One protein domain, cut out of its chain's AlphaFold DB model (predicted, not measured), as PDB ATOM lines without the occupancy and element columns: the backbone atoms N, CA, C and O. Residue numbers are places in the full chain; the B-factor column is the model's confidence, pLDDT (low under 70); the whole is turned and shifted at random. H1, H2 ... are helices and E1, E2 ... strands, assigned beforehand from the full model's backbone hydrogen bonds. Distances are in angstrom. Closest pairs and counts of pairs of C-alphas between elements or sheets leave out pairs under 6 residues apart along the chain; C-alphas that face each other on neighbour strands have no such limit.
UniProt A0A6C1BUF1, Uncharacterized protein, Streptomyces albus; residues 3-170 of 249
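Overview. This is residues 3 to 170 of the 249 residues of an uncharacterized protein of Streptomyces albus (UniProt A0A6C1BUF1). Three sheets face one another round a shared core: a six-stranded, strongly twisted sheet, a five-stranded sheet whose strands cross those of the first, and a small three-stranded sheet, E1, E2 and E9, facing both. H2 covers one face of the six-stranded sheet, H1 touches the five-stranded one only with its last residues, 45 to 48, near E6, and lies farthest of the named elements from the middle of the domain, and the short H3 lies by E3 and E11. The printed part has 168 residues, with three named helices and fourteen named strands in the order E1 E2 E3 E4 H1 E5 E6 E7 H2 E8 E9 E10 E11 E12 E13 E14 H3; the class is mixed, helices and strands, with 23 residues in the helices and 69 in the strands. The six-stranded sheet runs E8 E12 E13 E14 E11 E10 and is mixed; the sheets E3 E4 E7 E6 E5 and E1 E2 E9 are antiparallel. The whole is compact, with a radius of gyration of the C-alphas of 14.8 A, and rounded, spanning 41 by 33 by 30 A.

Arrangement. The largest sheet holds E8, residues 98 to 100, E12, residues 141 to 147, E13, residues 150 to 155, E14, residues 158 to 165, E11, residues 127 to 131, and E10, residues 118 to 121. E8 is parallel to E12, with N 99 and O 143 2.9 A apart. E12, E13 and E14 form a meander, each strand the antiparallel neighbour of the one before, with N 144 and O 152 2.9 A apart and N 151 and O 163 2.8 A apart. With E11 they form a Greek key, in which E11 is also the antiparallel neighbour of E14; N 164 and O 128 are 2.8 A apart. E10 and E11 are a hairpin, with N 120 and O 129 2.8 A apart. H2, residues 87 to 95, is on this sheet at a height over the sheet of 8.1 A; it touches E11, the closest C-alphas being Val 90 and Ile 129, 6.9 A apart. The second sheet holds E3, residues 23 to 25, E4, residues 30 to 33, E7, residues 72 to 78, E6, residues 62 to 66, and E5, residues 49 to 51. E5, E6 and E7 are a meander too; N 65 and O 50 are 2.8 A apart, and N 62 and O 76 2.8 A. The first two sheets stand face to face, their strands at 78 degrees. The third sheet holds E1, residues 3 to 6, E2, residues 9 to 14, and E9, residues 102 to 105; the three sheets form a stack of sheets, face to face in turn. E2 is staggered, pairing with E1 over residues 9 to 11 and with E9 over 11 to 14; N 3 and O 11, and N 12 and O 104, are each 2.8 A apart. E9 touches E12, with the C-alphas of Arg 102 and Val 146 closest at 5.3 A. H1, residues 39 to 48, only grazes the second sheet, and H3, residues 167 to 170, only grazes the first and second. In H1 every O i to N i+4 pair is within hydrogen-bond range; H2 has 2 of 5, beside 5 of 6 O i to N i+3 pairs, and H3 is too short for an O i to N i+4 pair.

Along the chain. E1 begins at C-alpha 3, (99.105, 104.401, 94.448). E14 is the longest strand, 21.1 A from first to last C-alpha, E12 measures 18.3 A, E7 17.4 A and E13 16.8 A. H1 measures 14.6 A and H2 13.9 A. H3 ends at C-alpha 170, (111.644, 122.213, 78.630).

Size, cuts and confidence. The C-alphas farthest apart are those of Glu 40 and Asp 138, 42.4 A. The printed part has no cut. The link from E9 to E10, residues 106 to 117, is long. The mean pLDDT of the printed part is 91.3; residues 54 to 58 and 138 are under 70.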
ATOM      1  N   LEU A   3      99.618 103.800  95.670       94.56
ATOM      2  CA  LEU A   3      99.105 104.401  94.448       94.56
ATOM      3  C   LEU A   3      99.121 103.355  93.329       94.56
ATOM      4  O   LEU A   3      99.751 102.308  93.444       94.56
ATOM      5  N   GLU A   4      98.457 103.654  92.228       94.44
ATOM      6  CA  GLU A   4      98.244 102.747  91.114       94.44
ATOM      7  C   GLU A   4      98.490 103.498  89.801       94.44
ATOM      8  O   GLU A   4      97.844 104.509  89.529       94.44
ATOM      9  N   ILE A   5      99.431 103.022  88.981       93.00
ATOM     10  CA  ILE A   5      99.684 103.600  87.643       93.00
ATOM     11  C   ILE A   5      98.610 103.135  86.655       93.00
ATOM     12  O   ILE A   5      98.140 103.896  85.818       93.00
ATOM     13  N   LYS A   6      98.204 101.874  86.780       89.75
ATOM     14  CA  LYS A   6      97.098 101.241  86.058       89.75
ATOM     15  C   LYS A   6      96.599 100.052  86.886       89.75
ATOM     16  O   LYS A   6      97.337  99.624  87.781       89.75
ATOM     17  N   PRO A   7      95.442  99.449  86.554       86.88
ATOM     18  CA  PRO A   7      94.977  98.248  87.238       86.88
ATOM     19  C   PRO A   7      96.096  97.215  87.390       86.88
ATOM     20  O   PRO A   7      96.773  96.886  86.418       86.88
ATOM     21  N   GLU A   8      96.292  96.745  88.625       86.19
ATOM     22  CA  GLU A   8      97.298  95.741  89.024       86.19
ATOM     23  C   GLU A   8      98.766  96.216  89.091       86.19
ATOM     24  O   GLU A   8      99.637  95.441  89.496       86.19
ATOM     25  N   VAL A   9      99.058  97.488  88.797       92.12
ATOM     26  CA  VAL A   9     100.403  98.078  88.942       92.12
ATOM     27  C   VAL A   9     100.425  99.022  90.141       92.12
ATOM     28  O   VAL A   9     100.213 100.230  90.011       92.12
ATOM     29  N   GLN A  10     100.668  98.445  91.320       95.50
ATOM     30  CA  GLN A  10     100.788  99.182  92.580       95.50
ATOM     31  C   GLN A  10     102.187  99.776  92.750       95.50
ATOM     32  O   GLN A  10     103.208  99.127  92.498       95.50
ATOM     33  N   VAL A  11     102.220 101.013  93.226       96.38
ATOM     34  CA  VAL A  11     103.433 101.761  93.530       96.38
ATOM     35  C   VAL A  11     103.293 102.449  94.880       96.38
ATOM     36  O   VAL A  11     102.213 102.864  95.295       96.38
ATOM     37  N   SER A  12     104.411 102.627  95.563       96.19
ATOM     38  CA  SER A  12     104.485 103.367  96.815       96.19
ATOM     39  C   SER A  12     105.277 104.656  96.629       96.19
ATOM     40  O   SER A  12     106.181 104.745  95.796       96.19
ATOM     41  N   LEU A  13     104.926 105.675  97.409       95.50
ATOM     42  CA  LEU A  13     105.688 106.917  97.461       95.50
ATOM     43  C   LEU A  13     106.987 106.709  98.253       95.50
ATOM     44  O   LEU A  13     106.948 106.294  99.411       95.50
ATOM     45  N   THR A  14     108.117 107.062  97.649       94.56
ATOM     46  CA  THR A  14     109.434 107.120  98.292       94.56
ATOM     47  C   THR A  14     110.051 108.511  98.151       94.56
ATOM     48  O   THR A  14     109.615 109.326  97.338       94.56
ATOM     49  N   ALA A  15     111.064 108.803  98.964       92.94
ATOM     50  CA  ALA A  15     111.784 110.067  98.902       92.94
ATOM     51  C   ALA A  15     112.651 110.174  97.632       92.94
ATOM     52  O   ALA A  15     113.079 109.173  97.048       92.94
ATOM     53  N   GLY A  16     112.957 111.413  97.247       91.12
ATOM     54  CA  GLY A  16     113.793 111.739  96.093       91.12
ATOM     55  C   GLY A  16     112.987 112.163  94.868       91.12
ATOM     56  O   GLY A  16     111.776 112.315  94.931       91.12
ATOM     57  N   SER A  17     113.688 112.367  93.760       92.81
ATOM     58  CA  SER A  17     113.142 112.787  92.470       92.81
ATOM     59  C   SER A  17     113.935 112.093  91.359       92.81
ATOM     60  O   SER A  17     114.998 111.511  91.615       92.81
ATOM     61  N   LEU A  18     113.408 112.095  90.139       92.81
ATOM     62  CA  LEU A  18     114.151 111.707  88.953       92.81
ATOM     63  C   LEU A  18     115.387 112.597  88.805       92.81
ATOM     64  O   LEU A  18     115.380 113.777  89.140       92.81
ATOM     65  N   ARG A  19     116.477 112.000  88.321       90.31
ATOM     66  CA  ARG A  19     117.768 112.691  88.169       90.31
ATOM     67  C   ARG A  19     117.849 113.546  86.904       90.31
ATOM     68  O   ARG A  19     118.823 114.269  86.740       90.31
ATOM     69  N   PHE A  20     116.881 113.393  86.006       90.69
ATOM     70  CA  PHE A  20     116.857 114.026  84.698       90.69
ATOM     71  C   PHE A  20     115.759 115.079  84.682       90.69
ATOM     72  O   PHE A  20     114.615 114.775  85.030       90.69
ATOM     73  N   ASP A  21     116.119 116.293  84.278       91.88
ATOM     74  CA  ASP A  21     115.150 117.350  84.016       91.88
ATOM     75  C   ASP A  21     114.285 116.966  82.803       91.88
ATOM     76  O   ASP A  21     114.782 116.297  81.887       91.88
ATOM     77  N   PRO A  22     113.004 117.373  82.766       94.00
ATOM     78  CA  PRO A  22     112.165 117.123  81.609       94.00
ATOM     79  C   PRO A  22     112.703 117.804  80.349       94.00
ATOM     80  O   PRO A  22     113.159 118.948  80.381       94.00
ATOM     81  N   SER A  23     112.567 117.107  79.229       93.19
ATOM     82  CA  SER A  23     112.760 117.595  77.870       93.19
ATOM     83  C   SER A  23     111.467 117.381  77.094       93.19
ATOM     84  O   SER A  23     110.900 116.293  77.128       93.19
ATOM     85  N   TYR A  24     110.991 118.403  76.397       94.38
ATOM     86  CA  TYR A  24     109.744 118.391  75.649       94.38
ATOM     87  C   TYR A  24     110.025 118.516  74.149       94.38
ATOM     88  O   TYR A  24     110.450 119.565  73.667       94.38
ATOM     89  N   SER A  25     109.802 117.435  73.407       92.31
ATOM     90  CA  SER A  25     109.879 117.428  71.947       92.31
ATOM     91  C   SER A  25     108.530 117.828  71.362       92.31
ATOM     92  O   SER A  25     107.547 117.101  71.506       92.31
ATOM     93  N   LEU A  26     108.485 118.974  70.679       92.69
ATOM     94  CA  LEU A  26     107.267 119.471  70.033       92.69
ATOM     95  C   LEU A  26     106.876 118.650  68.802       92.69
ATOM     96  O   LEU A  26     105.692 118.458  68.560       92.69
ATOM     97  N   THR A  27     107.857 118.154  68.045       86.94
ATOM     98  CA  THR A  27     107.616 117.323  66.854       86.94
ATOM     99  C   THR A  27     107.258 115.890  67.229       86.94
ATOM    100  O   THR A  27     106.399 115.289  66.601       86.94
ATOM    101  N   GLY A  28     107.904 115.339  68.264       88.25
ATOM    102  CA  GLY A  28     107.579 114.003  68.768       88.25
ATOM    103  C   GLY A  28     106.345 113.977  69.668       88.25
ATOM    104  O   GLY A  28     105.867 112.897  69.985       88.25
ATOM    105  N   LEU A  29     105.855 115.146  70.099       93.25
ATOM    106  CA  LEU A  29     104.795 115.296  71.096       93.25
ATOM    107  C   LEU A  29     105.079 114.500  72.383       93.25
ATOM    108  O   LEU A  29     104.175 113.907  72.962       93.25
ATOM    109  N   ILE A  30     106.330 114.503  72.856       93.69
ATOM    110  CA  ILE A  30     106.748 113.747  74.050       93.69
ATOM    111  C   ILE A  30     107.438 114.627  75.088       93.69
ATOM    112  O   ILE A  30     108.340 115.397  74.763       93.69
ATOM    113  N   VAL A  31     107.054 114.465  76.353       95.81
ATOM    114  CA  VAL A  31     107.779 114.970  77.523       95.81
ATOM    115  C   VAL A  31     108.561 113.817  78.132       95.81
ATOM    116  O   VAL A  31     107.989 112.798  78.505       95.81
ATOM    117  N   GLN A  32     109.872 113.973  78.262       94.31
ATOM    118  CA  GLN A  32     110.764 112.914  78.703       94.31
ATOM    119  C   GLN A  32     111.636 113.369  79.871       94.31
ATOM    120  O   GLN A  32     112.326 114.377  79.776       94.31
ATOM    121  N   ALA A  33     111.669 112.583  80.942       94.06
ATOM    122  CA  ALA A  33     112.590 112.728  82.068       94.06
ATOM    123  C   ALA A  33     113.331 111.395  82.259       94.06
ATOM    124  O   ALA A  33     112.968 110.564  83.093       94.06
ATOM    125  N   SER A  34     114.333 111.145  81.413       91.06
ATOM    126  CA  SER A  34     115.035 109.860  81.324       91.06
ATOM    127  C   SER A  34     116.471 110.033  80.823       91.06
ATOM    128  O   SER A  34     116.817 111.063  80.252       91.06
ATOM    129  N   SER A  35     117.310 109.016  81.028       85.88
ATOM    130  CA  SER A  35     118.721 109.023  80.615       85.88
ATOM    131  C   SER A  35     118.940 108.826  79.117       85.88
ATOM    132  O   SER A  35     120.058 109.021  78.635       85.88
ATOM    133  N   HIS A  36     117.930 108.330  78.401       82.81
ATOM    134  CA  HIS A  36     118.054 108.024  76.983       82.81
ATOM    135  C   HIS A  36     117.722 109.242  76.125       82.81
ATOM    136  O   HIS A  36     116.922 110.075  76.515       82.81
ATOM    137  N   HIS A  37     118.359 109.375  74.975       80.62
ATOM    138  CA  HIS A  37     118.103 110.457  74.012       80.62
ATOM    139  C   HIS A  37     118.235 109.977  72.563       80.62
ATOM    140  O   HIS A  37     118.025 110.737  71.623       80.62
ATOM    141  N   ASP A  38     118.591 108.709  72.395       81.44
ATOM    142  CA  ASP A  38     118.712 108.008  71.135       81.44
ATOM    143  C   ASP A  38     118.351 106.531  71.354       81.44
ATOM    144  O   ASP A  38     118.126 106.074  72.481       81.44
ATOM    145  N   HIS A  39     118.301 105.777  70.262       82.25
ATOM    146  CA  HIS A  39     117.961 104.361  70.300       82.25
ATOM    147  C   HIS A  39     118.960 103.532  71.130       82.25
ATOM    148  O   HIS A  39     118.555 102.660  71.891       82.25
ATOM    149  N   GLU A  40     120.263 103.815  71.048       85.75
ATOM    150  CA  GLU A  40     121.285 103.034  71.761       85.75
ATOM    151  C   GLU A  40     121.162 103.181  73.285       85.75
ATOM    152  O   GLU A  40     121.224 102.204  74.044       85.75
ATOM    153  N   THR A  41     120.966 104.413  73.748       86.62
ATOM    154  CA  THR A  41     120.769 104.715  75.164       86.62
ATOM    155  C   THR A  41     119.418 104.220  75.677       86.62
ATOM    156  O   THR A  41     119.340 103.845  76.850       86.62
ATOM    157  N   HIS A  42     118.395 104.140  74.819       87.12
ATOM    158  CA  HIS A  42     117.099 103.529  75.140       87.12
ATOM    159  C   HIS A  42     117.222 102.012  75.313       87.12
ATOM    160  O   HIS A  42     116.867 101.490  76.366       87.12
ATOM    161  N   GLU A  43     117.876 101.309  74.388       87.31
ATOM    162  CA  GLU A  43     118.151  99.867  74.499       87.31
ATOM    163  C   GLU A  43     118.992  99.514  75.737       87.31
ATOM    164  O   GLU A  43     118.845  98.455  76.358       87.31
ATOM    165  N   ARG A  44     119.921 100.392  76.135       88.12
ATOM    166  CA  ARG A  44     120.634 100.236  77.411       88.12
ATOM    167  C   ARG A  44     119.692 100.401  78.604       88.12
ATOM    168  O   ARG A  44     119.729  99.562  79.501       88.12
ATOM    169  N   LEU A  45     118.838 101.425  78.599       87.25
ATOM    170  CA  LEU A  45     117.855 101.642  79.659       87.25
ATOM    171  C   LEU A  45     116.935 100.427  79.812       87.25
ATOM    172  O   LEU A  45     116.747  99.955  80.934       87.25
ATOM    173  N   LEU A  46     116.414  99.881  78.710       89.00
ATOM    174  CA  LEU A  46     115.524  98.719  78.726       89.00
ATOM    175  C   LEU A  46     116.173  97.483  79.364       89.00
ATOM    176  O   LEU A  46     115.496  96.745  80.073       89.00
ATOM    177  N   ARG A  47     117.487  97.292  79.194       90.00
ATOM    178  CA  ARG A  47     118.237  96.181  79.811       90.00
ATOM    179  C   ARG A  47     118.417  96.311  81.325       90.00
ATOM    180  O   ARG A  47     118.565  95.299  82.004       90.00
ATOM    181  N   GLU A  48     118.433  97.530  81.855       91.62
ATOM    182  CA  GLU A  48     118.712  97.809  83.275       91.62
ATOM    183  C   GLU A  48     117.435  98.038  84.107       91.62
ATOM    184  O   GLU A  48     117.478  98.140  85.341       91.62
ATOM    185  N   THR A  49     116.282  98.102  83.441       94.81
ATOM    186  CA  THR A  49     115.002  98.505  84.029       94.81
ATOM    187  C   THR A  49     113.882  97.528  83.681       94.81
ATOM    188  O   THR A  49     114.028  96.681  82.807       94.81
ATOM    189  N   PHE A  50     112.746  97.662  84.355       94.19
ATOM    190  CA  PHE A  50     111.477  97.014  84.003       94.19
ATOM    191  C   PHE A  50     110.356  98.063  84.004       94.19
ATOM    192  O   PHE A  50     110.557  99.171  84.513       94.19
ATOM    193  N   GLY A  51     109.177  97.730  83.478       91.75
ATOM    194  CA  GLY A  51     107.994  98.589  83.588       91.75
ATOM    195  C   GLY A  51     107.202  98.692  82.294       91.75
ATOM    196  O   GLY A  51     106.922  97.681  81.660       91.75
ATOM    197  N   SER A  52     106.803  99.906  81.914       86.56
ATOM    198  CA  SER A  52     106.065 100.087  80.663       86.56
ATOM    199  C   SER A  52     106.948  99.699  79.474       86.56
ATOM    200  O   SER A  52     108.126 100.071  79.427       86.56
ATOM    201  N   THR A  53     106.394  98.922  78.554       73.00
ATOM    202  CA  THR A  53     107.008  98.543  77.278       73.00
ATOM    203  C   THR A  53     106.042  98.900  76.165       73.00
ATOM    204  O   THR A  53     104.854  98.601  76.299       73.00
ATOM    205  N   ASP A  54     106.538  99.458  75.061       67.88
ATOM    206  CA  ASP A  54     105.729  99.600  73.852       67.88
ATOM    207  C   ASP A  54     105.296  98.211  73.382       67.88
ATOM    208  O   ASP A  54     106.105  97.365  72.989       67.88
ATOM    209  N   TRP A  55     103.994  97.955  73.468       58.94
ATOM    210  CA  TRP A  55     103.407  96.782  72.846       58.94
ATOM    211  C   TRP A  55     103.168  97.140  71.391       58.94
ATOM    212  O   TRP A  55     102.639  98.209  71.097       58.94
ATOM    213  N   LEU A  56     103.613  96.251  70.498       50.03
ATOM    214  CA  LEU A  56     103.515  96.405  69.049       50.03
ATOM    215  C   LEU A  56     102.189  97.108  68.688       50.03
ATOM    216  O   LEU A  56     101.129  96.628  69.089       50.03
ATOM    217  N   TRP A  57     102.283  98.208  67.932       50.66
ATOM    218  CA  TRP A  57     101.183  98.977  67.314       50.66
ATOM    219  C   TRP A  57     100.497 100.092  68.127       50.66
ATOM    220  O   TRP A  57      99.741 100.846  67.516       50.66
ATOM    221  N   GLU A  58     100.766 100.272  69.424       61.31
ATOM    222  CA  GLU A  58     100.200 101.389  70.208       61.31
ATOM    223  C   GLU A  58     101.308 102.265  70.804       61.31
ATOM    224  O   GLU A  58     102.248 101.753  71.408       61.31
ATOM    225  N   SER A  59     101.192 103.590  70.658       76.94
ATOM    226  CA  SER A  59     101.993 104.524  71.452       76.94
ATOM    227  C   SER A  59     101.660 104.310  72.927       76.94
ATOM    228  O   SER A  59     100.486 104.189  73.277       76.94
ATOM    229  N   SER A  60     102.671 104.228  73.794       88.19
ATOM    230  CA  SER A  60     102.466 104.036  75.229       88.19
ATOM    231  C   SER A  60     103.292 105.017  76.049       88.19
ATOM    232  O   SER A  60     104.436 105.320  75.724       88.19
ATOM    233  N   ASP A  61     102.714 105.536  77.130       94.25
ATOM    234  CA  ASP A  61     103.506 106.274  78.106       94.25
ATOM    235  C   ASP A  61     104.468 105.306  78.800       94.25
ATOM    236  O   ASP A  61     104.094 104.227  79.281       94.25
ATOM    237  N   GLU A  62     105.736 105.696  78.858       93.94
ATOM    238  CA  GLU A  62     106.812 104.874  79.373       93.94
ATOM    239  C   GLU A  62     107.100 105.214  80.839       93.94
ATOM    240  O   GLU A  62     107.462 106.339  81.171       93.94
ATOM    241  N   PHE A  63     107.005 104.215  81.720       95.62
ATOM    242  CA  PHE A  63     107.428 104.282  83.118       95.62
ATOM    243  C   PHE A  63     108.502 103.221  83.346       95.62
ATOM    244  O   PHE A  63     108.195 102.026  83.326       95.62
ATOM    245  N   ARG A  64     109.752 103.637  83.579       95.75
ATOM    246  CA  ARG A  64     110.882 102.719  83.793       95.75
ATOM    247  C   ARG A  64     111.330 102.729  85.245       95.75
ATOM    248  O   ARG A  64     111.646 103.780  85.807       95.75
ATOM    249  N   PHE A  65     111.396 101.543  85.838       96.50
ATOM    250  CA  PHE A  65     111.839 101.312  87.208       96.50
ATOM    251  C   PHE A  65     113.179 100.584  87.220       96.50
ATOM    252  O   PHE A  65     113.376  99.614  86.488       96.50
ATOM    253  N   SER A  66     114.097 101.015  88.083       95.06
ATOM    254  CA  SER A  66     115.375 100.329  88.260       95.06
ATOM    255  C   SER A  66     115.152  98.918  88.793       95.06
ATOM    256  O   SER A  66     114.460  98.719  89.789       95.06
ATOM    257  N   THR A  67     115.804  97.927  88.192       94.06
ATOM    258  CA  THR A  67     115.807  96.549  88.711       94.06
ATOM    259  C   THR A  67     116.487  96.421  90.081       94.06
ATOM    260  O   THR A  67     116.235  95.455  90.797       94.06
ATOM    261  N   THR A  68     117.318  97.396  90.476       93.00
ATOM    262  CA  THR A  68     118.105  97.349  91.720       93.00
ATOM    263  C   THR A  68     117.291  97.767  92.943       93.00
ATOM    264  O   THR A  68     117.289  97.064  93.950       93.00
ATOM    265  N   ASP A  69     116.599  98.907  92.874       93.00
ATOM    266  CA  ASP A  69     115.855  99.474  94.010       93.00
ATOM    267  C   ASP A  69     114.341  99.596  93.752       93.00
ATOM    268  O   ASP A  69     113.596 100.021  94.636       93.00
ATOM    269  N   ARG A  70     113.879  99.178  92.564       95.69
ATOM    270  CA  ARG A  70     112.485  99.247  92.092       95.69
ATOM    271  C   ARG A  70     111.915 100.656  92.058       95.69
ATOM    272  O   ARG A  70     110.698 100.821  92.050       95.69
ATOM    273  N   THR A  71     112.759 101.676  92.029       96.56
ATOM    274  CA  THR A  71     112.313 103.065  91.973       96.56
ATOM    275  C   THR A  71     112.249 103.577  90.543       96.56
ATOM    276  O   THR A  71     113.032 103.159  89.690       96.56
ATOM    277  N   LEU A  72     111.308 104.483  90.280       96.56
ATOM    278  CA  LEU A  72     111.164 105.146  88.989       96.56
ATOM    279  C   LEU A  72     112.478 105.867  88.661       96.56
ATOM    280  O   LEU A  72     113.001 106.627  89.479       96.56
ATOM    281  N   CYS A  73     113.033 105.600  87.487       95.50
ATOM    282  CA  CYS A  73     114.304 106.164  87.038       95.50
ATOM    283  C   CYS A  73     114.232 106.784  85.639       95.50
ATOM    284  O   CYS A  73     115.170 107.478  85.252       95.50
ATOM    285  N   GLY A  74     113.133 106.570  84.914       94.31
ATOM    286  CA  GLY A  74     112.870 107.195  83.624       94.31
ATOM    287  C   GLY A  74     111.376 107.287  83.342       94.31
ATOM    288  O   GLY A  74     110.604 106.429  83.784       94.31
ATOM    289  N   LEU A  75     110.993 108.338  82.621       94.75
ATOM    290  CA  LEU A  75     109.624 108.595  82.200       94.75
ATOM    291  C   LEU A  75     109.590 109.184  80.783       94.75
ATOM    292  O   LEU A  75     110.382 110.086  80.498       94.75
ATOM    293  N   THR A  76     108.644 108.734  79.959       94.88
ATOM    294  CA  THR A  76     108.301 109.330  78.657       94.88
ATOM    295  C   THR A  76     106.780 109.433  78.560       94.88
ATOM    296  O   THR A  76     106.091 108.429  78.694       94.88
ATOM    297  N   LEU A  77     106.247 110.635  78.363       96.50
ATOM    298  CA  LEU A  77     104.814 110.919  78.361       96.50
ATOM    299  C   LEU A  77     104.402 111.583  77.049       96.50
ATOM    300  O   LEU A  77     104.980 112.597  76.655       96.50
ATOM    301  N   HIS A  78     103.376 111.054  76.402       96.06
ATOM    302  CA  HIS A  78     102.831 111.597  75.166       96.06
ATOM    303  C   HIS A  78     101.882 112.760  75.442       96.06
ATOM    304  O   HIS A  78     101.036 112.719  76.336       96.06
ATOM    305  N   THR A  79     102.001 113.794  74.619       96.25
ATOM    306  CA  THR A  79     101.143 114.971  74.616       96.25
ATOM    307  C   THR A  79     100.085 114.813  73.521       96.25
ATOM    308  O   THR A  79     100.437 114.844  72.344       96.25
ATOM    309  N   PRO A  80      98.798 114.656  73.861       95.50
ATOM    310  CA  PRO A  80      97.747 114.473  72.865       95.50
ATOM    311  C   PRO A  80      97.475 115.747  72.061       95.50
ATOM    312  O   PRO A  80      97.897 116.848  72.416       95.50
ATOM    313  N   GLU A  81      96.716 115.616  70.980       94.81
ATOM    314  CA  GLU A  81      96.291 116.744  70.144       94.81
ATOM    315  C   GLU A  81      94.883 117.239  70.493       94.81
ATOM    316  O   GLU A  81      94.500 118.327  70.083       94.81
ATOM    317  N   HIS A  82      94.114 116.506  71.298       95.25
ATOM    318  CA  HIS A  82      92.760 116.914  71.672       95.25
ATOM    319  C   HIS A  82      92.739 117.831  72.898       95.25
ATOM    320  O   HIS A  82      93.489 117.640  73.854       95.25
ATOM    321  N   ILE A  83      91.821 118.795  72.894       92.88
ATOM    322  CA  ILE A  83      91.533 119.687  74.025       92.88
ATOM    323  C   ILE A  83      90.355 119.101  74.826       92.88
ATOM    324  O   ILE A  83      89.430 118.557  74.219       92.88
ATOM    325  N   PRO A  84      90.334 119.187  76.172       91.19
ATOM    326  CA  PRO A  84      89.193 118.724  76.954       91.19
ATOM    327  C   PRO A  84      87.936 119.557  76.682       91.19
ATOM    328  O   PRO A  84      87.995 120.779  76.552       91.19
ATOM    329  N   THR A  85      86.774 118.903  76.716       87.62
ATOM    330  CA  THR A  85      85.459 119.562  76.605       87.62
ATOM    331  C   THR A  85      85.190 120.538  77.755       87.62
ATOM    332  O   THR A  85      84.516 121.549  77.568       87.62
ATOM    333  N   ASP A  86      85.718 120.250  78.951       87.25
ATOM    334  CA  ASP A  86      85.632 121.122  80.125       87.25
ATOM    335  C   ASP A  86      87.016 121.299  80.776       87.25
ATOM    336  O   ASP A  86      87.411 120.511  81.642       87.25
ATOM    337  N   PRO A  87      87.765 122.350  80.394       87.25
ATOM    338  CA  PRO A  87      89.083 122.627  80.956       87.25
ATOM    339  C   PRO A  87      89.095 122.847  82.472       87.25
ATOM    340  O   PRO A  87      90.140 122.682  83.101       87.25
ATOM    341  N   LYS A  88      87.957 123.203  83.089       85.88
ATOM    342  CA  LYS A  88      87.903 123.484  84.533       85.88
ATOM    343  C   LYS A  88      88.230 122.257  85.376       85.88
ATOM    344  O   LYS A  88      88.793 122.409  86.458       85.88
ATOM    345  N   GLN A  89      87.917 121.059  84.876       85.12
ATOM    346  CA  GLN A  89      88.203 119.808  85.581       85.12
ATOM    347  C   GLN A  89      89.707 119.628  85.781       85.12
ATOM    348  O   GLN A  89      90.163 119.453  86.907       85.12
ATOM    349  N   VAL A  90      90.490 119.752  84.710       90.25
ATOM    350  CA  VAL A  90      91.950 119.618  84.789       90.25
ATOM    351  C   VAL A  90      92.620 120.844  85.415       90.25
ATOM    352  O   VAL A  90      93.625 120.698  86.103       90.25
ATOM    353  N   ALA A  91      92.041 122.042  85.262       92.44
ATOM    354  CA  ALA A  91      92.561 123.261  85.882       92.44
ATOM    355  C   ALA A  91      92.581 123.185  87.418       92.44
ATOM    356  O   ALA A  91      93.525 123.671  88.038       92.44
ATOM    357  N   SER A  92      91.587 122.526  88.026       92.19
ATOM    358  CA  SER A  92      91.509 122.331  89.483       92.19
ATOM    359  C   SER A  92      92.703 121.568  90.075       92.19
ATOM    360  O   SER A  92      92.995 121.694  91.265       92.19
ATOM    361  N   TRP A  93      93.450 120.808  89.264       94.62
ATOM    362  CA  TRP A  93      94.656 120.119  89.726       94.62
ATOM    363  C   TRP A  93      95.774 121.082  90.136       94.62
ATOM    364  O   TRP A  93      96.647 120.702  90.916       94.62
ATOM    365  N   LEU A  94      95.745 122.327  89.651       95.25
ATOM    366  CA  LEU A  94      96.711 123.355  90.035       95.25
ATOM    367  C   LEU A  94      96.537 123.808  91.492       95.25
ATOM    368  O   LEU A  94      97.523 124.206  92.111       95.25
ATOM    369  N   ASP A  95      95.333 123.669  92.054       94.12
ATOM    370  CA  ASP A  95      95.030 124.000  93.452       94.12
ATOM    371  C   ASP A  95      95.466 122.893  94.432       94.12
ATOM    372  O   ASP A  95      95.475 123.089  95.652       94.12
ATOM    373  N   VAL A  96      95.840 121.715  93.919       95.25
ATOM    374  CA  VAL A  96      96.282 120.580  94.734       95.25
ATOM    375  C   VAL A  96      97.706 120.836  95.244       95.25
ATOM    376  O   VAL A  96      98.615 121.051  94.435       95.25
ATOM    377  N   PRO A  97      97.957 120.754  96.567       95.81
ATOM    378  CA  PRO A  97      99.298 120.910  97.116       95.81
ATOM    379  C   PRO A  97     100.289 119.895  96.541       95.81
ATOM    380  O   PRO A  97     100.029 118.690  96.505       95.81
ATOM    381  N   VAL A  98     101.457 120.389  96.139       96.69
ATOM    382  CA  VAL A  98     102.531 119.565  95.582       96.69
ATOM    383  C   VAL A  98     103.240 118.797  96.694       96.69
ATOM    384  O   VAL A  98     103.714 119.379  97.670       96.69
ATOM    385  N   THR A  99     103.374 117.486  96.515       96.06
ATOM    386  CA  THR A  99     104.259 116.638  97.319       96.06
ATOM    387  C   THR A  99     105.451 116.220  96.471       96.06
ATOM    388  O   THR A  99     105.266 115.707  95.376       96.06
ATOM    389  N   ASN A 100     106.676 116.405  96.964       95.88
ATOM    390  CA  ASN A 100     107.871 115.911  96.278       95.88
ATOM    391  C   ASN A 100     108.093 114.432  96.589       95.88
ATOM    392  O   ASN A 100     108.015 114.020  97.751       95.88
ATOM    393  N   GLY A 101     108.428 113.646  95.573       95.19
ATOM    394  CA  GLY A 101     108.797 112.258  95.784       95.19
ATOM    395  C   GLY A 101     108.937 111.473  94.494       95.19
ATOM    396  O   GLY A 101     108.871 111.991  93.386       95.19
ATOM    397  N   ARG A 102     109.118 110.171  94.653       94.69
ATOM    398  CA  ARG A 102     109.328 109.239  93.552       94.69
ATOM    399  C   ARG A 102     108.470 108.007  93.760       94.69
ATOM    400  O   ARG A 102     108.103 107.683  94.887       94.69
ATOM    401  N   LEU A 103     108.154 107.313  92.678       97.00
ATOM    402  CA  LEU A 103     107.416 106.058  92.751       97.00
ATOM    403  C   LEU A 103     108.385 104.894  92.957       97.00
ATOM    404  O   LEU A 103     109.452 104.857  92.346       97.00
ATOM    405  N   ALA A 104     108.009 103.936  93.793       97.00
ATOM    406  CA  ALA A 104     108.663 102.641  93.913       97.00
ATOM    407  C   ALA A 104     107.653 101.539  93.593       97.00
ATOM    408  O   ALA A 104     106.608 101.463  94.239       97.00
ATOM    409  N   SER A 105     107.946 100.702  92.599       96.25
ATOM    410  CA  SER A 105     107.041  99.630  92.191       96.25
ATOM    411  C   SER A 105     107.006  98.515  93.228       96.25
ATOM    412  O   SER A 105     108.044  98.019  93.680       96.25
ATOM    413  N   GLU A 106     105.799  98.087  93.588       95.12
ATOM    414  CA  GLU A 106     105.605  96.965  94.506       95.12
ATOM    415  C   GLU A 106     105.814  95.618  93.803       95.12
ATOM    416  O   GLU A 106     106.185  94.631  94.444       95.12
ATOM    417  N   THR A 107     105.669  95.588  92.475       88.25
ATOM    418  CA  THR A 107     105.831  94.394  91.639       88.25
ATOM    419  C   THR A 107     106.893  94.600  90.560       88.25
ATOM    420  O   THR A 107     107.146  95.710  90.100       88.25
ATOM    421  N   THR A 108     107.548  93.513  90.155       88.62
ATOM    422  CA  THR A 108     108.522  93.493  89.053       88.62
ATOM    423  C   THR A 108     107.891  92.789  87.860       88.62
ATOM    424  O   THR A 108     108.088  91.589  87.659       88.62
ATOM    425  N   ARG A 109     107.033  93.507  87.138       87.38
ATOM    426  CA  ARG A 109     106.377  93.029  85.919       87.38
ATOM    427  C   ARG A 109     106.332  94.157  84.909       87.38
ATOM    428  O   ARG A 109     106.174  95.313  85.303       87.38
ATOM    429  N   ASP A 110     106.442  93.796  83.641       89.94
ATOM    430  CA  ASP A 110     106.220  94.746  82.565       89.94
ATOM    431  C   ASP A 110     104.726  95.001  82.377       89.94
ATOM    432  O   ASP A 110     103.875  94.165  82.704       89.94
ATOM    433  N   PHE A 111     104.411  96.192  81.889       91.31
ATOM    434  CA  PHE A 111     103.047  96.646  81.674       91.31
ATOM    435  C   PHE A 111     102.980  97.632  80.501       91.31
ATOM    436  O   PHE A 111     103.926  97.773  79.738       91.31
ATOM    437  N   SER A 112     101.832  98.277  80.318       90.69
ATOM    438  CA  SER A 112     101.622  99.313  79.304       90.69
ATOM    439  C   SER A 112     100.718 100.397  79.850       90.69
ATOM    440  O   SER A 112      99.727 100.080  80.513       90.69
ATOM    441  N   VAL A 113     101.025 101.659  79.582       91.56
ATOM    442  CA  VAL A 113     100.163 102.782  79.959       91.56
ATOM    443  C   VAL A 113      99.712 103.457  78.683       91.56
ATOM    444  O   VAL A 113     100.538 103.905  77.898       91.56
ATOM    445  N   SER A 114      98.402 103.500  78.450       92.69
ATOM    446  CA  SER A 114      97.870 104.246  77.314       92.69
ATOM    447  C   SER A 114      98.211 105.735  77.470       92.69
ATOM    448  O   SER A 114      98.132 106.232  78.594       92.69
ATOM    449  N   PRO A 115      98.538 106.446  76.383       93.94
ATOM    450  CA  PRO A 115      98.796 107.878  76.384       93.94
ATOM    451  C   PRO A 115      97.662 108.699  76.991       93.94
ATOM    452  O   PRO A 115      96.495 108.283  77.007       93.94
ATOM    453  N   ALA A 116      97.996 109.910  77.436       95.62
ATOM    454  CA  ALA A 116      96.983 110.900  77.764       95.62
ATOM    455  C   ALA A 116      96.092 111.181  76.541       95.62
ATOM    456  O   ALA A 116      96.548 111.155  75.402       95.62
ATOM    457  N   LYS A 117      94.805 111.442  76.781       95.31
ATOM    458  CA  LYS A 117      93.795 111.637  75.728       95.31
ATOM    459  C   LYS A 117      93.570 113.095  75.383       95.31
ATOM    460  O   LYS A 117      93.275 113.410  74.239       95.31
ATOM    461  N   VAL A 118      93.687 113.970  76.378       96.25
ATOM    462  CA  VAL A 118      93.454 115.407  76.229       96.25
ATOM    463  C   VAL A 118      94.581 116.208  76.863       96.25
ATOM    464  O   VAL A 118      95.142 115.786  77.877       96.25
ATOM    465  N   LYS A 119      94.895 117.360  76.269       96.44
ATOM    466  CA  LYS A 119      95.825 118.356  76.799       96.44
ATOM    467  C   LYS A 119      95.119 119.685  76.997       96.44
ATOM    468  O   LYS A 119      94.241 120.071  76.231       96.44
ATOM    469  N   TRP A 120      95.556 120.425  77.996       96.81
ATOM    470  CA  TRP A 120      95.150 121.796  78.219       96.81
ATOM    471  C   TRP A 120      96.365 122.628  78.595       96.81
ATOM    472  O   TRP A 120      97.180 122.217  79.420       96.81
ATOM    473  N   VAL A 121      96.471 123.806  77.989       97.38
ATOM    474  CA  VAL A 121      97.450 124.821  78.365       97.38
ATOM    475  C   VAL A 121      96.691 125.974  79.004       97.38
ATOM    476  O   VAL A 121      95.700 126.446  78.443       97.38
ATOM    477  N   ASN A 122      97.125 126.409  80.188       96.12
ATOM    478  CA  ASN A 122      96.464 127.509  80.889       96.12
ATOM    479  C   ASN A 122      96.603 128.843  80.135       96.12
ATOM    480  O   ASN A 122      97.403 128.988  79.212       96.12
ATOM    481  N   ASP A 123      95.842 129.851  80.565       95.12
ATOM    482  CA  ASP A 123      95.760 131.129  79.848       95.12
ATOM    483  C   ASP A 123      97.075 131.913  79.771       95.12
ATOM    484  O   ASP A 123      97.282 132.654  78.813       95.12
ATOM    485  N   ASP A 124      97.989 131.709  80.719       95.19
ATOM    486  CA  ASP A 124      99.315 132.331  80.690       95.19
ATOM    487  C   ASP A 124     100.384 131.456  80.001       95.19
ATOM    488  O   ASP A 124     101.531 131.883  79.873       95.19
ATOM    489  N   GLY A 125     100.045 130.237  79.561       95.81
ATOM    490  CA  GLY A 125     100.990 129.313  78.921       95.81
ATOM    491  C   GLY A 125     102.081 128.764  79.848       95.81
ATOM    492  O   GLY A 125     103.147 128.349  79.393       95.81
ATOM    493  N   THR A 126     101.838 128.792  81.157       96.00
ATOM    494  CA  THR A 126     102.771 128.378  82.212       96.00
ATOM    495  C   THR A 126     102.541 126.953  82.700       96.00
ATOM    496  O   THR A 126     103.354 126.448  83.462       96.00
ATOM    497  N   PHE A 127     101.453 126.300  82.300       97.81
ATOM    498  CA  PHE A 127     101.160 124.914  82.648       97.81
ATOM    499  C   PHE A 127     100.630 124.179  81.428       97.81
ATOM    500  O   PHE A 127      99.666 124.630  80.811       97.81
ATOM    501  N   LEU A 128     101.235 123.034  81.128       98.25
ATOM    502  CA  LEU A 128     100.670 122.005  80.265       98.25
ATOM    503  C   LEU A 128     100.109 120.903  81.164       98.25
ATOM    504  O   LEU A 128     100.845 120.320  81.955       98.25
ATOM    505  N   ILE A 129      98.817 120.619  81.045       98.00
ATOM    506  CA  ILE A 129      98.131 119.564  81.789       98.00
ATOM    507  C   ILE A 129      97.607 118.534  80.802       98.00
ATOM    508  O   ILE A 129      96.857 118.890  79.897       98.00
ATOM    509  N   CYS A 130      97.943 117.263  80.998       97.75
ATOM    510  CA  CYS A 130      97.421 116.175  80.179       97.75
ATOM    511  C   CYS A 130      96.691 115.153  81.048       97.75
ATOM    512  O   CYS A 130      97.163 114.795  82.128       97.75
ATOM    513  N   ALA A 131      95.537 114.674  80.582       96.75
ATOM    514  CA  ALA A 131      94.694 113.733  81.316       96.75
ATOM    515  C   ALA A 131      94.458 112.441  80.525       96.75
ATOM    516  O   ALA A 131      94.217 112.467  79.318       96.75
ATOM    517  N   TYR A 132      94.474 111.301  81.220       95.06
ATOM    518  CA  TYR A 132      94.216 109.972  80.642       95.06
ATOM    519  C   TYR A 132      92.729 109.715  80.341       95.06
ATOM    520  O   TYR A 132      92.380 108.751  79.654       95.06
ATOM    521  N   ALA A 133      91.841 110.584  80.825       91.19
ATOM    522  CA  ALA A 133      90.411 110.564  80.550       91.19
ATOM    523  C   ALA A 133      89.926 111.961  80.143       91.19
ATOM    524  O   ALA A 133      90.416 112.961  80.659       91.19
ATOM    525  N   GLU A 134      88.941 112.025  79.244       83.56
ATOM    526  CA  GLU A 134      88.309 113.293  78.838       83.56
ATOM    527  C   GLU A 134      87.532 113.952  79.977       83.56
ATOM    528  O   GLU A 134      87.447 115.175  80.053       83.56
ATOM    529  N   GLN A 135      86.955 113.129  80.853       78.75
ATOM    530  CA  GLN A 135      86.279 113.568  82.061       78.75
ATOM    531  C   GLN A 135      87.018 113.014  83.264       78.75
ATOM    532  O   GLN A 135      87.166 111.799  83.425       78.75
ATOM    533  N   VAL A 136      87.459 113.924  84.119       76.25
ATOM    534  CA  VAL A 136      88.072 113.593  85.394       76.25
ATOM    535  C   VAL A 136      87.008 113.847  86.445       76.25
ATOM    536  O   VAL A 136      86.510 114.960  86.593       76.25
ATOM    537  N   ALA A 137      86.620 112.797  87.160       71.19
ATOM    538  CA  ALA A 137      85.668 112.944  88.247       71.19
ATOM    539  C   ALA A 137      86.225 113.896  89.318       71.19
ATOM    540  O   ALA A 137      87.399 113.800  89.680       71.19
ATOM    541  N   ASP A 138      85.362 114.765  89.847       68.44
ATOM    542  CA  ASP A 138      85.685 115.640  90.975       68.44
ATOM    543  C   ASP A 138      85.976 114.781  92.213       68.44
ATOM    544  O   ASP A 138      85.089 114.149  92.799       68.44
ATOM    545  N   GLN A 139      87.259 114.638  92.525       76.62
ATOM    546  CA  GLN A 139      87.768 113.732  93.540       76.62
ATOM    547  C   GLN A 139      89.011 114.334  94.181       76.62
ATOM    548  O   GLN A 139      89.734 115.119  93.569       76.62
ATOM    549  N   GLN A 140      89.297 113.916  95.416       84.44
ATOM    550  CA  GLN A 140      90.531 114.298  96.095       84.44
ATOM    551  C   GLN A 140      91.739 113.781  95.311       84.44
ATOM    552  O   GLN A 140      92.046 112.585  95.316       84.44
ATOM    553  N   ALA A 141      92.398 114.711  94.627       92.62
ATOM    554  CA  ALA A 141      93.609 114.456  93.879       92.62
ATOM    555  C   ALA A 141      94.846 114.603  94.776       92.62
ATOM    556  O   ALA A 141      94.876 115.369  95.737       92.62
ATOM    557  N   THR A 142      95.886 113.854  94.435       94.62
ATOM    558  CA  THR A 142      97.241 113.989  94.956       94.62
ATOM    559  C   THR A 142      98.147 114.407  93.813       94.62
ATOM    560  O   THR A 142      98.140 113.776  92.755       94.62
ATOM    561  N   ARG A 143      98.945 115.448  94.042       96.50
ATOM    562  CA  ARG A 143      99.907 115.978  93.080       96.50
ATOM    563  C   ARG A 143     101.322 115.629  93.525       96.50
ATOM    564  O   ARG A 143     101.787 116.107  94.561       96.50
ATOM    565  N   LEU A 144     101.984 114.763  92.765       97.69
ATOM    566  CA  LEU A 144     103.314 114.245  93.070       97.69
ATOM    567  C   LEU A 144     104.348 114.798  92.089       97.69
ATOM    568  O   LEU A 144     104.349 114.399  90.930       97.69
ATOM    569  N   ARG A 145     105.277 115.625  92.568       98.19
ATOM    570  CA  ARG A 145     106.428 116.094  91.791       98.19
ATOM    571  C   ARG A 145     107.485 115.009  91.685       98.19
ATOM    572  O   ARG A 145     108.154 114.713  92.677       98.19
ATOM    573  N   VAL A 146     107.610 114.425  90.490       97.69
ATOM    574  CA  VAL A 146     108.529 113.310  90.206       97.69
ATOM    575  C   VAL A 146     109.834 113.754  89.565       97.69
ATOM    576  O   VAL A 146     110.847 113.103  89.804       97.69
ATOM    577  N   ALA A 147     109.849 114.862  88.828       96.31
ATOM    578  CA  ALA A 147     111.050 115.528  88.316       96.31
ATOM    579  C   ALA A 147     110.907 117.046  88.498       96.31
ATOM    580  O   ALA A 147     109.859 117.518  88.943       96.31
ATOM    581  N   LYS A 148     111.942 117.821  88.159       94.81
ATOM    582  CA  LYS A 148     111.835 119.284  88.109       94.81
ATOM    583  C   LYS A 148     110.648 119.675  87.223       94.81
ATOM    584  O   LYS A 148     110.581 119.218  86.092       94.81
ATOM    585  N   ASP A 149     109.722 120.460  87.768       96.06
ATOM    586  CA  ASP A 149     108.553 121.005  87.062       96.06
ATOM    587  C   ASP A 149     107.582 119.961  86.465       96.06
ATOM    588  O   ASP A 149     106.633 120.325  85.780       96.06
ATOM    589  N   LEU A 150     107.759 118.666  86.759       98.25
ATOM    590  CA  LEU A 150     106.925 117.580  86.240       98.25
ATOM    591  C   LEU A 150     106.232 116.827  87.370       98.25
ATOM    592  O   LEU A 150     106.870 116.163  88.199       98.25
ATOM    593  N   ASP A 151     104.905 116.880  87.339       98.50
ATOM    594  CA  ASP A 151     104.038 116.278  88.336       98.50
ATOM    595  C   ASP A 151     103.165 115.177  87.741       98.50
ATOM    596  O   ASP A 151     102.627 115.306  86.645       98.50
ATOM    597  N   LEU A 152     102.953 114.120  88.516       98.12
ATOM    598  CA  LEU A 152     101.930 113.112  88.275       98.12
ATOM    599  C   LEU A 152     100.714 113.397  89.151       98.12
ATOM    600  O   LEU A 152     100.851 113.726  90.335       98.12
ATOM    601  N   ILE A 153      99.523 113.230  88.584       97.44
ATOM    602  CA  ILE A 153      98.256 113.442  89.280       97.44
ATOM    603  C   ILE A 153      97.581 112.106  89.532       97.44
ATOM    604  O   ILE A 153      97.336 111.333  88.605       97.44
ATOM    605  N   PHE A 154      97.242 111.860  90.795       95.75
ATOM    606  CA  PHE A 154      96.515 110.676  91.224       95.75
ATOM    607  C   PHE A 154      95.161 111.060  91.812       95.75
ATOM    608  O   PHE A 154      95.118 111.876  92.722       95.75
ATOM    609  N   ALA A 155      94.069 110.440  91.375       93.75
ATOM    610  CA  ALA A 155      92.752 110.562  92.003       93.75
ATOM    611  C   ALA A 155      92.266 109.174  92.426       93.75
ATOM    612  O   ALA A 155      92.461 108.205  91.694       93.75
ATOM    613  N   GLN A 156      91.703 109.047  93.635       90.88
ATOM    614  CA  GLN A 156      91.387 107.731  94.225       90.88
ATOM    615  C   GLN A 156      92.575 106.752  94.152       90.88
ATOM    616  O   GLN A 156      92.417 105.569  93.858       90.88
ATOM    617  N   ASN A 157      93.781 107.266  94.408       92.44
ATOM    618  CA  ASN A 157      95.053 106.549  94.308       92.44
ATOM    619  C   ASN A 157      95.435 106.067  92.898       92.44
ATOM    620  O   ASN A 157      96.441 105.385  92.777       92.44
ATOM    621  N   ARG A 158      94.706 106.422  91.836       94.50
ATOM    622  CA  ARG A 158      95.013 106.034  90.450       94.50
ATOM    623  C   ARG A 158      95.576 107.191  89.654       94.50
ATOM    624  O   ARG A 158      95.086 108.305  89.795       94.50
ATOM    625  N   LEU A 159      96.557 106.924  88.800       96.19
ATOM    626  CA  LEU A 159      97.102 107.904  87.869       96.19
ATOM    627  C   LEU A 159      96.000 108.381  86.910       96.19
ATOM    628  O   LEU A 159      95.384 107.580  86.210       96.19
ATOM    629  N   VAL A 160      95.745 109.690  86.891       96.19
ATOM    630  CA  VAL A 160      94.710 110.321  86.048       96.19
ATOM    631  C   VAL A 160      95.269 111.351  85.075       96.19
ATOM    632  O   VAL A 160      94.595 111.697  84.105       96.19
ATOM    633  N   GLY A 161      96.508 111.789  85.274       97.00
ATOM    634  CA  GLY A 161      97.178 112.698  84.359       97.00
ATOM    635  C   GLY A 161      98.524 113.164  84.880       97.00
ATOM    636  O   GLY A 161      99.074 112.606  85.834       97.00
ATOM    637  N   TRP A 162      99.036 114.208  84.252       98.44
ATOM    638  CA  TRP A 162     100.313 114.814  84.582       98.44
ATOM    639  C   TRP A 162     100.320 116.304  84.233       98.44
ATOM    640  O   TRP A 162      99.504 116.779  83.439       98.44
ATOM    641  N   ILE A 163     101.226 117.046  84.867       98.56
ATOM    642  CA  ILE A 163     101.406 118.490  84.692       98.56
ATOM    643  C   ILE A 163     102.878 118.761  84.415       98.56
ATOM    644  O   ILE A 163     103.731 118.292  85.164       98.56
ATOM    645  N   LEU A 164     103.161 119.552  83.385       98.38
ATOM    646  CA  LEU A 164     104.461 120.171  83.161       98.38
ATOM    647  C   LEU A 164     104.338 121.680  83.417       98.38
ATOM    648  O   LEU A 164     103.623 122.383  82.697       98.38
ATOM    649  N   GLU A 165     105.001 122.170  84.462       97.12
ATOM    650  CA  GLU A 165     105.131 123.601  84.741       97.12
ATOM    651  C   GLU A 165     106.145 124.223  83.777       97.12
ATOM    652  O   GLU A 165     107.131 123.605  83.392       97.12
ATOM    653  N   SER A 166     105.893 125.465  83.370       93.81
ATOM    654  CA  SER A 166     106.719 126.228  82.431       93.81
ATOM    655  C   SER A 166     107.178 125.402  81.216       93.81
ATOM    656  O   SER A 166     108.375 125.359  80.932       93.81
ATOM    657  N   PRO A 167     106.260 124.762  80.463       95.50
ATOM    658  CA  PRO A 167     106.594 123.756  79.443       95.50
ATOM    659  C   PRO A 167     107.606 124.247  78.405       95.50
ATOM    660  O   PRO A 167     108.438 123.486  77.917       95.50
ATOM    661  N   ILE A 168     107.583 125.543  78.104       93.31
ATOM    662  CA  ILE A 168     108.502 126.184  77.172       93.31
ATOM    663  C   ILE A 168     109.968 126.161  77.638       93.31
ATOM    664  O   ILE A 168     110.854 126.083  76.793       93.31
ATOM    665  N   LEU A 169     110.243 126.144  78.951       91.06
ATOM    666  CA  LEU A 169     111.594 125.941  79.500       91.06
ATOM    667  C   LEU A 169     112.157 124.559  79.165       91.06
ATOM    668  O   LEU A 169     113.373 124.393  79.124       91.06
ATOM    669  N   HIS A 170     111.278 123.592  78.912       91.88
ATOM    670  CA  HIS A 170     111.644 122.213  78.630       91.88
ATOM    671  C   HIS A 170     111.710 121.908  77.136       91.88
ATOM    672  O   HIS A 170     112.159 120.825  76.776       91.88
TER     673      HIS A 170